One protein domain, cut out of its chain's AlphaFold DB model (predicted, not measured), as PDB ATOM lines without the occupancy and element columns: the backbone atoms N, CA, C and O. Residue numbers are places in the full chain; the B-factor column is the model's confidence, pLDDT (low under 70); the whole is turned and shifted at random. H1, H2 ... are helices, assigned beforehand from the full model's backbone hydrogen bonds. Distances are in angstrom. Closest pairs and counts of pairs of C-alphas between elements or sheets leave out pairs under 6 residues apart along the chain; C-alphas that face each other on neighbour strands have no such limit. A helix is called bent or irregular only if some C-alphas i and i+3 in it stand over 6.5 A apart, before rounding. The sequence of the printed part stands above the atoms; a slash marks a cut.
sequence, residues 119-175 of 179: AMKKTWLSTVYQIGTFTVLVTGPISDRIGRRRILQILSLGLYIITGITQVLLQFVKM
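What this domain is: This is residues 119 to 175 of the 179 residues of the protein "Hypothetical protein" of Rotaria sp. Silwood1 (UniProt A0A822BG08). The model is a flat, open V of helices: the longest helix, H3, makes one limb, H1 followed by H2 makes the other, and the limbs meet where H2 passes into H3 around Gly 147. The space between H1 and H3 is empty, and the free ends of both limbs stick out, residues 119 to 138 and residues 156 to 175. The printed part has 57 residues with three named helices, in the order H1, H2, H3, and no named strand; the class is all helix. It is only just loose, close to extended, with a radius of gyration of the C-alphas of 14.9 A, and the C-alphas span 41 by 26 by 8 A.

How they stand to each other: H3, residues 148 to 172, and H2, residues 136 to 146, are close but not clearly touching, with 2 pairs of C-alphas within 8 A. Their closest C-alphas, those of Ser 143 and Ile 151, are 5.8 A apart. They run opposite ways at a steep tilt of 47 degrees. H2 and H1, residues 119 to 134, meet only through their link. H1 and H3 are apart. In H1 every O i to N i+4 pair is within hydrogen-bond range; in H2 6 of 7 are, and in H3 20 of 21.

Where its parts are: H3 measures 36.8 A from C-alpha 148 at (259.931, 100.009, 297.712) to C-alpha 172 at (294.601, 108.267, 306.937). H2 measures 14.9 A; it is neither bent nor irregular, but only just: C-alphas 138 and 141 are 6.1 A apart. H1 measures 23.0 A and begins with C-alpha 119 at (284.865, 131.052, 299.224).

The domain as a whole: The two C-alphas farthest apart, those of Arg 145 and Lys 174, are 42.4 A apart. The first and last printed C-alphas, of Ala 119 and Met 175, are 17.8 A apart. The printed part has no cut, and both links, H1 to H2 and H2 to H3, are tight. The mean pLDDT of the printed part is 86.6; residues 174 to 175 are under 70.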
ATOM      1  N   ALA A 119     286.325 130.997 299.356       86.81
ATOM      2  CA  ALA A 119     284.865 131.052 299.224       86.81
ATOM      3  C   ALA A 119     284.313 129.988 298.257       86.81
ATOM      4  O   ALA A 119     283.250 129.411 298.489       86.81
ATOM      5  N   MET A 120     285.075 129.633 297.215       86.94
ATOM      6  CA  MET A 120     284.689 128.563 296.289       86.94
ATOM      7  C   MET A 120     284.570 127.199 296.971       86.94
ATOM      8  O   MET A 120     283.720 126.408 296.573       86.94
ATOM      9  N   LYS A 121     285.359 126.910 298.017       88.38
ATOM     10  CA  LYS A 121     285.262 125.637 298.754       88.38
ATOM     11  C   LYS A 121     283.908 125.509 299.451       88.38
ATOM     12  O   LYS A 121     283.279 124.457 299.373       88.38
ATOM     13  N   LYS A 122     283.407 126.599 300.038       88.75
ATOM     14  CA  LYS A 122     282.050 126.664 300.596       88.75
ATOM     15  C   LYS A 122     280.983 126.453 299.520       88.75
ATOM     16  O   LYS A 122     280.059 125.667 299.727       88.75
ATOM     17  N   THR A 123     281.125 127.094 298.360       90.56
ATOM     18  CA  THR A 123     280.199 126.890 297.233       90.56
ATOM     19  C   THR A 123     280.192 125.434 296.774       90.56
ATOM     20  O   THR A 123     279.123 124.859 296.596       90.56
ATOM     21  N   TRP A 124     281.361 124.797 296.662       92.19
ATOM     22  CA  TRP A 124     281.474 123.375 296.332       92.19
ATOM     23  C   TRP A 124     280.752 122.477 297.339       92.19
ATOM     24  O   TRP A 124     280.021 121.581 296.920       92.19
ATOM     25  N   LEU A 125     280.889 122.742 298.643       89.62
ATOM     26  CA  LEU A 125     280.158 122.006 299.681       89.62
ATOM     27  C   LEU A 125     278.637 122.112 299.495       89.62
ATOM     28  O   LEU A 125     277.928 121.122 299.667       89.62
ATOM     29  N   SER A 126     278.132 123.283 299.097       90.19
ATOM     30  CA  SER A 126     276.711 123.480 298.780       90.19
ATOM     31  C   SER A 126     276.257 122.766 297.531       90.19
ATOM     32  O   SER A 126     275.258 122.044 297.557       90.19
ATOM     33  N   THR A 127     277.033 122.860 296.461       92.88
ATOM     34  CA  THR A 127     276.726 122.159 295.220       92.88
ATOM     35  C   THR A 127     276.679 120.647 295.437       92.88
ATOM     36  O   THR A 127     275.723 120.006 295.007       92.88
ATOM     37  N   VAL A 128     277.647 120.067 296.156       91.69
ATOM     38  CA  VAL A 128     277.670 118.625 296.464       91.69
ATOM     39  C   VAL A 128     276.463 118.215 297.312       91.69
ATOM     40  O   VAL A 128     275.823 117.208 297.007       91.69
ATOM     41  N   TYR A 129     276.109 119.006 298.330       90.56
ATOM     42  CA  TYR A 129     274.933 118.748 299.166       90.56
ATOM     43  C   TYR A 129     273.630 118.750 298.345       90.56
ATOM     44  O   TYR A 129     272.808 117.832 298.453       90.56
ATOM     45  N   GLN A 130     273.461 119.736 297.460       90.62
ATOM     46  CA  GLN A 130     272.270 119.827 296.617       90.62
ATOM     47  C   GLN A 130     272.221 118.717 295.566       90.62
ATOM     48  O   GLN A 130     271.166 118.113 295.376       90.62
ATOM     49  N   ILE A 131     273.350 118.373 294.935       93.31
ATOM     50  CA  ILE A 131     273.439 117.226 294.016       93.31
ATOM     51  C   ILE A 131     273.015 115.940 294.729       93.31
ATOM     52  O   ILE A 131     272.213 115.182 294.184       93.31
ATOM     53  N   GLY A 132     273.502 115.716 295.955       87.88
ATOM     54  CA  GLY A 132     273.106 114.578 296.780       87.88
ATOM     55  C   GLY A 132     271.591 114.509 296.969       87.88
ATOM     56  O   GLY A 132     270.994 113.453 296.775       87.88
ATOM     57  N   THR A 133     270.948 115.647 297.230       86.12
ATOM     58  CA  THR A 133     269.486 115.734 297.372       86.12
ATOM     59  C   THR A 133     268.757 115.473 296.047       86.12
ATOM     60  O   THR A 133     267.759 114.752 296.019       86.12
ATOM     61  N   PHE A 134     269.275 115.970 294.918       89.81
ATOM     62  CA  PHE A 134     268.680 115.754 293.593       89.81
ATOM     63  C   PHE A 134     268.718 114.297 293.116       89.81
ATOM     64  O   PHE A 134     267.935 113.929 292.237       89.81
ATOM     65  N   THR A 135     269.537 113.431 293.723       87.69
ATOM     66  CA  THR A 135     269.516 111.987 293.422       87.69
ATOM     67  C   THR A 135     268.152 111.333 293.688       87.69
ATOM     68  O   THR A 135     267.860 110.269 293.130       87.69
ATOM     69  N   VAL A 136     267.264 111.987 294.451       87.75
ATOM     70  CA  VAL A 136     265.868 111.559 294.637       87.75
ATOM     71  C   VAL A 136     265.097 111.452 293.315       87.75
ATOM     72  O   VAL A 136     264.272 110.555 293.160       87.75
ATOM     73  N   LEU A 137     265.408 112.296 292.323       90.00
ATOM     74  CA  LEU A 137     264.742 112.279 291.013       90.00
ATOM     75  C   LEU A 137     265.038 111.004 290.220       90.00
ATOM     76  O   LEU A 137     264.225 110.577 289.406       90.00
ATOM     77  N   VAL A 138     266.195 110.391 290.463       89.88
ATOM     78  CA  VAL A 138     266.611 109.148 289.807       89.88
ATOM     79  C   VAL A 138     266.184 107.942 290.638       89.88
ATOM     80  O   VAL A 138     265.621 106.981 290.117       89.88
ATOM     81  N   THR A 139     266.417 107.992 291.949       86.12
ATOM     82  CA  THR A 139     266.119 106.877 292.861       86.12
ATOM     83  C   THR A 139     264.622 106.665 293.086       86.12
ATOM     84  O   THR A 139     264.209 105.521 293.273       86.12
ATOM     85  N   GLY A 140     263.797 107.714 293.001       86.88
ATOM     86  CA  GLY A 140     262.337 107.627 293.112       86.88
ATOM     87  C   GLY A 140     261.713 106.702 292.057       86.88
ATOM     88  O   GLY A 140     261.174 105.658 292.421       86.88
ATOM     89  N   PRO A 141     261.860 106.988 290.750       89.50
ATOM     90  CA  PRO A 141     261.330 106.126 289.691       89.50
ATOM     91  C   PRO A 141     261.891 104.695 289.719       89.50
ATOM     92  O   PRO A 141     261.192 103.734 289.395       89.50
ATOM     93  N   ILE A 142     263.159 104.529 290.117       87.75
ATOM     94  CA  ILE A 142     263.783 103.208 290.281       87.75
ATOM     95  C   ILE A 142     263.123 102.438 291.434       87.75
ATOM     96  O   ILE A 142     262.882 101.232 291.315       87.75
ATOM     97  N   SER A 143     262.793 103.129 292.526       88.19
ATOM     98  CA  SER A 143     262.102 102.549 293.677       88.19
ATOM     99  C   SER A 143     260.730 101.995 293.300       88.19
ATOM    100  O   SER A 143     260.372 100.901 293.748       88.19
ATOM    101  N   ASP A 144     259.998 102.698 292.437       86.00
ATOM    102  CA  ASP A 144     258.671 102.265 291.995       86.00
ATOM    103  C   ASP A 144     258.735 101.022 291.097       86.00
ATOM    104  O   ASP A 144     257.847 100.173 291.156       86.00
ATOM    105  N   ARG A 145     259.815 100.850 290.318       87.38
ATOM    106  CA  ARG A 145     259.988  99.683 289.432       87.38
ATOM    107  C   ARG A 145     260.491  98.424 290.137       87.38
ATOM    108  O   ARG A 145     260.035  97.331 289.822       87.38
ATOM    109  N   ILE A 146     261.452  98.549 291.053       85.31
ATOM    110  CA  ILE A 146     262.097  97.397 291.721       85.31
ATOM    111  C   ILE A 146     261.318  96.958 292.976       85.31
ATOM    112  O   ILE A 146     261.461  95.829 293.458       85.31
ATOM    113  N   GLY A 147     260.458  97.839 293.492       82.56
ATOM    114  CA  GLY A 147     259.674  97.637 294.700       82.56
ATOM    115  C   GLY A 147     260.321  98.296 295.921       82.56
ATOM    116  O   GLY A 147     261.480  98.046 296.266       82.56
ATOM    117  N   ARG A 148     259.515  99.093 296.634       76.69
ATOM    118  CA  ARG A 148     259.931 100.009 297.712       76.69
ATOM    119  C   ARG A 148     260.705  99.353 298.862       76.69
ATOM    120  O   ARG A 148     261.575  99.978 299.450       76.69
ATOM    121  N   ARG A 149     260.446  98.082 299.193       79.56
ATOM    122  CA  ARG A 149     261.133  97.391 300.306       79.56
ATOM    123  C   ARG A 149     262.563  96.966 299.957       79.56
ATOM    124  O   ARG A 149     263.458  97.131 300.779       79.56
ATOM    125  N   ARG A 150     262.776  96.419 298.755       81.62
ATOM    126  CA  ARG A 150     264.088  95.898 298.328       81.62
ATOM    127  C   ARG A 150     265.063  97.031 298.039       81.62
ATOM    128  O   ARG A 150     266.209  96.971 298.471       81.62
ATOM    129  N   ILE A 151     264.587  98.083 297.373       86.25
ATOM    130  CA  ILE A 151     265.412  99.251 297.060       86.25
ATOM    131  C   ILE A 151     265.893  99.967 298.328       86.25
ATOM    132  O   ILE A 151     267.074 100.272 298.423       86.25
ATOM    133  N   LEU A 152     265.029 100.148 299.338       82.12
ATOM    134  CA  LEU A 152     265.414 100.781 300.605       82.12
ATOM    135  C   LEU A 152     266.527 100.001 301.312       82.12
ATOM    136  O   LEU A 152     267.472 100.603 301.819       82.12
ATOM    137  N   GLN A 153     266.450  98.668 301.319       82.69
ATOM    138  CA  GLN A 153     267.484  97.828 301.923       82.69
ATOM    139  C   GLN A 153     268.805  97.903 301.151       82.69
ATOM    140  O   GLN A 153     269.842  98.111 301.766       82.69
ATOM    141  N   ILE A 154     268.782  97.802 299.819       87.88
ATOM    142  CA  ILE A 154     270.002  97.863 298.997       87.88
ATOM    143  C   ILE A 154     270.679  99.236 299.119       87.88
ATOM    144  O   ILE A 154     271.890  99.313 299.319       87.88
ATOM    145  N   LEU A 155     269.903 100.318 299.026       84.94
ATOM    146  CA  LEU A 155     270.431 101.681 299.006       84.94
ATOM    147  C   LEU A 155     270.987 102.090 300.377       84.94
ATOM    148  O   LEU A 155     272.067 102.671 300.444       84.94
ATOM    149  N   SER A 156     270.301 101.725 301.468       83.75
ATOM    150  CA  SER A 156     270.804 101.965 302.827       83.75
ATOM    151  C   SER A 156     272.080 101.175 303.116       83.75
ATOM    152  O   SER A 156     273.039 101.754 303.618       83.75
ATOM    153  N   LEU A 157     272.139  99.889 302.748       88.31
ATOM    154  CA  LEU A 157     273.341  99.073 302.943       88.31
ATOM    155  C   LEU A 157     274.528  99.624 302.140       88.31
ATOM    156  O   LEU A 157     275.636  99.726 302.665       88.31
ATOM    157  N   GLY A 158     274.286 100.037 300.892       90.31
ATOM    158  CA  GLY A 158     275.292 100.683 300.050       90.31
ATOM    159  C   GLY A 158     275.825 101.981 300.662       90.31
ATOM    160  O   GLY A 158     277.037 102.170 300.733       90.31
ATOM    161  N   LEU A 159     274.942 102.842 301.178       85.81
ATOM    162  CA  LEU A 159     275.320 104.075 301.882       85.81
ATOM    163  C   LEU A 159     276.158 103.806 303.137       85.81
ATOM    164  O   LEU A 159     277.156 104.495 303.353       85.81
ATOM    165  N   TYR A 160     275.807 102.797 303.939       89.88
ATOM    166  CA  TYR A 160     276.603 102.418 305.112       89.88
ATOM    167  C   TYR A 160     278.012 101.954 304.735       89.88
ATOM    168  O   TYR A 160     278.978 102.330 305.392       89.88
ATOM    169  N   ILE A 161     278.153 101.190 303.648       95.00
ATOM    170  CA  ILE A 161     279.469 100.756 303.164       95.00
ATOM    171  C   ILE A 161     280.292 101.960 302.693       95.00
ATOM    172  O   ILE A 161     281.442 102.109 303.097       95.00
ATOM    173  N   ILE A 162     279.706 102.841 301.877       92.75
ATOM    174  CA  ILE A 162     280.406 104.017 301.341       92.75
ATOM    175  C   ILE A 162     280.860 104.939 302.477       92.75
ATOM    176  O   ILE A 162     282.034 105.295 302.540       92.75
ATOM    177  N   THR A 163     279.957 105.286 303.398       87.69
ATOM    178  CA  THR A 163     280.277 106.149 304.549       87.69
ATOM    179  C   THR A 163     281.324 105.522 305.464       87.69
ATOM    180  O   THR A 163     282.244 106.222 305.884       87.69
ATOM    181  N   GLY A 164     281.253 104.211 305.710       92.00
ATOM    182  CA  GLY A 164     282.277 103.485 306.457       92.00
ATOM    183  C   GLY A 164     283.652 103.569 305.792       92.00
ATOM    184  O   GLY A 164     284.638 103.891 306.453       92.00
ATOM    185  N   ILE A 165     283.723 103.375 304.471       93.06
ATOM    186  CA  ILE A 165     284.974 103.530 303.715       93.06
ATOM    187  C   ILE A 165     285.494 104.969 303.821       93.06
ATOM    188  O   ILE A 165     286.677 105.169 304.086       93.06
ATOM    189  N   THR A 166     284.631 105.978 303.656       88.31
ATOM    190  CA  THR A 166     285.038 107.387 303.775       88.31
ATOM    191  C   THR A 166     285.597 107.702 305.161       88.31
ATOM    192  O   THR A 166     286.636 108.347 305.254       88.31
ATOM    193  N   GLN A 167     284.960 107.226 306.235       88.50
ATOM    194  CA  GLN A 167     285.450 107.436 307.602       88.50
ATOM    195  C   GLN A 167     286.840 106.836 307.813       88.50
ATOM    196  O   GLN A 167     287.705 107.492 308.388       88.50
ATOM    197  N   VAL A 168     287.075 105.626 307.302       91.19
ATOM    198  CA  VAL A 168     288.392 104.981 307.368       91.19
ATOM    199  C   VAL A 168     289.425 105.793 306.587       91.19
ATOM    200  O   VAL A 168     290.496 106.088 307.108       91.19
ATOM    201  N   LEU A 169     289.102 106.221 305.364       89.38
ATOM    202  CA  LEU A 169     290.013 107.023 304.542       89.38
ATOM    203  C   LEU A 169     290.370 108.366 305.193       89.38
ATOM    204  O   LEU A 169     291.534 108.763 305.166       89.38
ATOM    205  N   LEU A 170     289.406 109.043 305.821       83.56
ATOM    206  CA  LEU A 170     289.636 110.320 306.504       83.56
ATOM    207  C   LEU A 170     290.569 110.198 307.716       83.56
ATOM    208  O   LEU A 170     291.218 111.173 308.070       83.56
ATOM    209  N   GLN A 171     290.692 109.020 308.334       83.50
ATOM    210  CA  GLN A 171     291.690 108.809 309.389       83.50
ATOM    211  C   GLN A 171     293.122 108.766 308.840       83.50
ATOM    212  O   GLN A 171     294.062 109.138 309.541       83.50
ATOM    213  N   PHE A 172     293.295 108.325 307.591       81.62
ATOM    214  CA  PHE A 172     294.601 108.267 306.937       81.62
ATOM    215  C   PHE A 172     294.983 109.587 306.263       81.62
ATOM    216  O   PHE A 172     296.167 109.915 306.181       81.62
ATOM    217  N   VAL A 173     293.999 110.369 305.813       80.31
ATOM    218  CA  VAL A 173     294.216 111.705 305.251       80.31
ATOM    219  C   VAL A 173     294.139 112.737 306.373       80.31
ATOM    220  O   VAL A 173     293.063 113.223 306.714       80.31
ATOM    221  N   LYS A 174     295.288 113.111 306.944       59.00
ATOM    222  CA  LYS A 174     295.357 114.311 307.787       59.00
ATOM    223  C   LYS A 174     295.003 115.516 306.921       59.00
ATOM    224  O   LYS A 174     295.732 115.849 305.991       59.00
ATOM    225  N   MET A 175     293.872 116.154 307.206       58.28
ATOM    226  CA  MET A 175     293.621 117.491 306.688       58.28
ATOM    227  C   MET A 175     294.539 118.435 307.459       58.28
ATOM    228  O   MET A 175     294.279 118.710 308.629       58.28
TER     229      MET A 175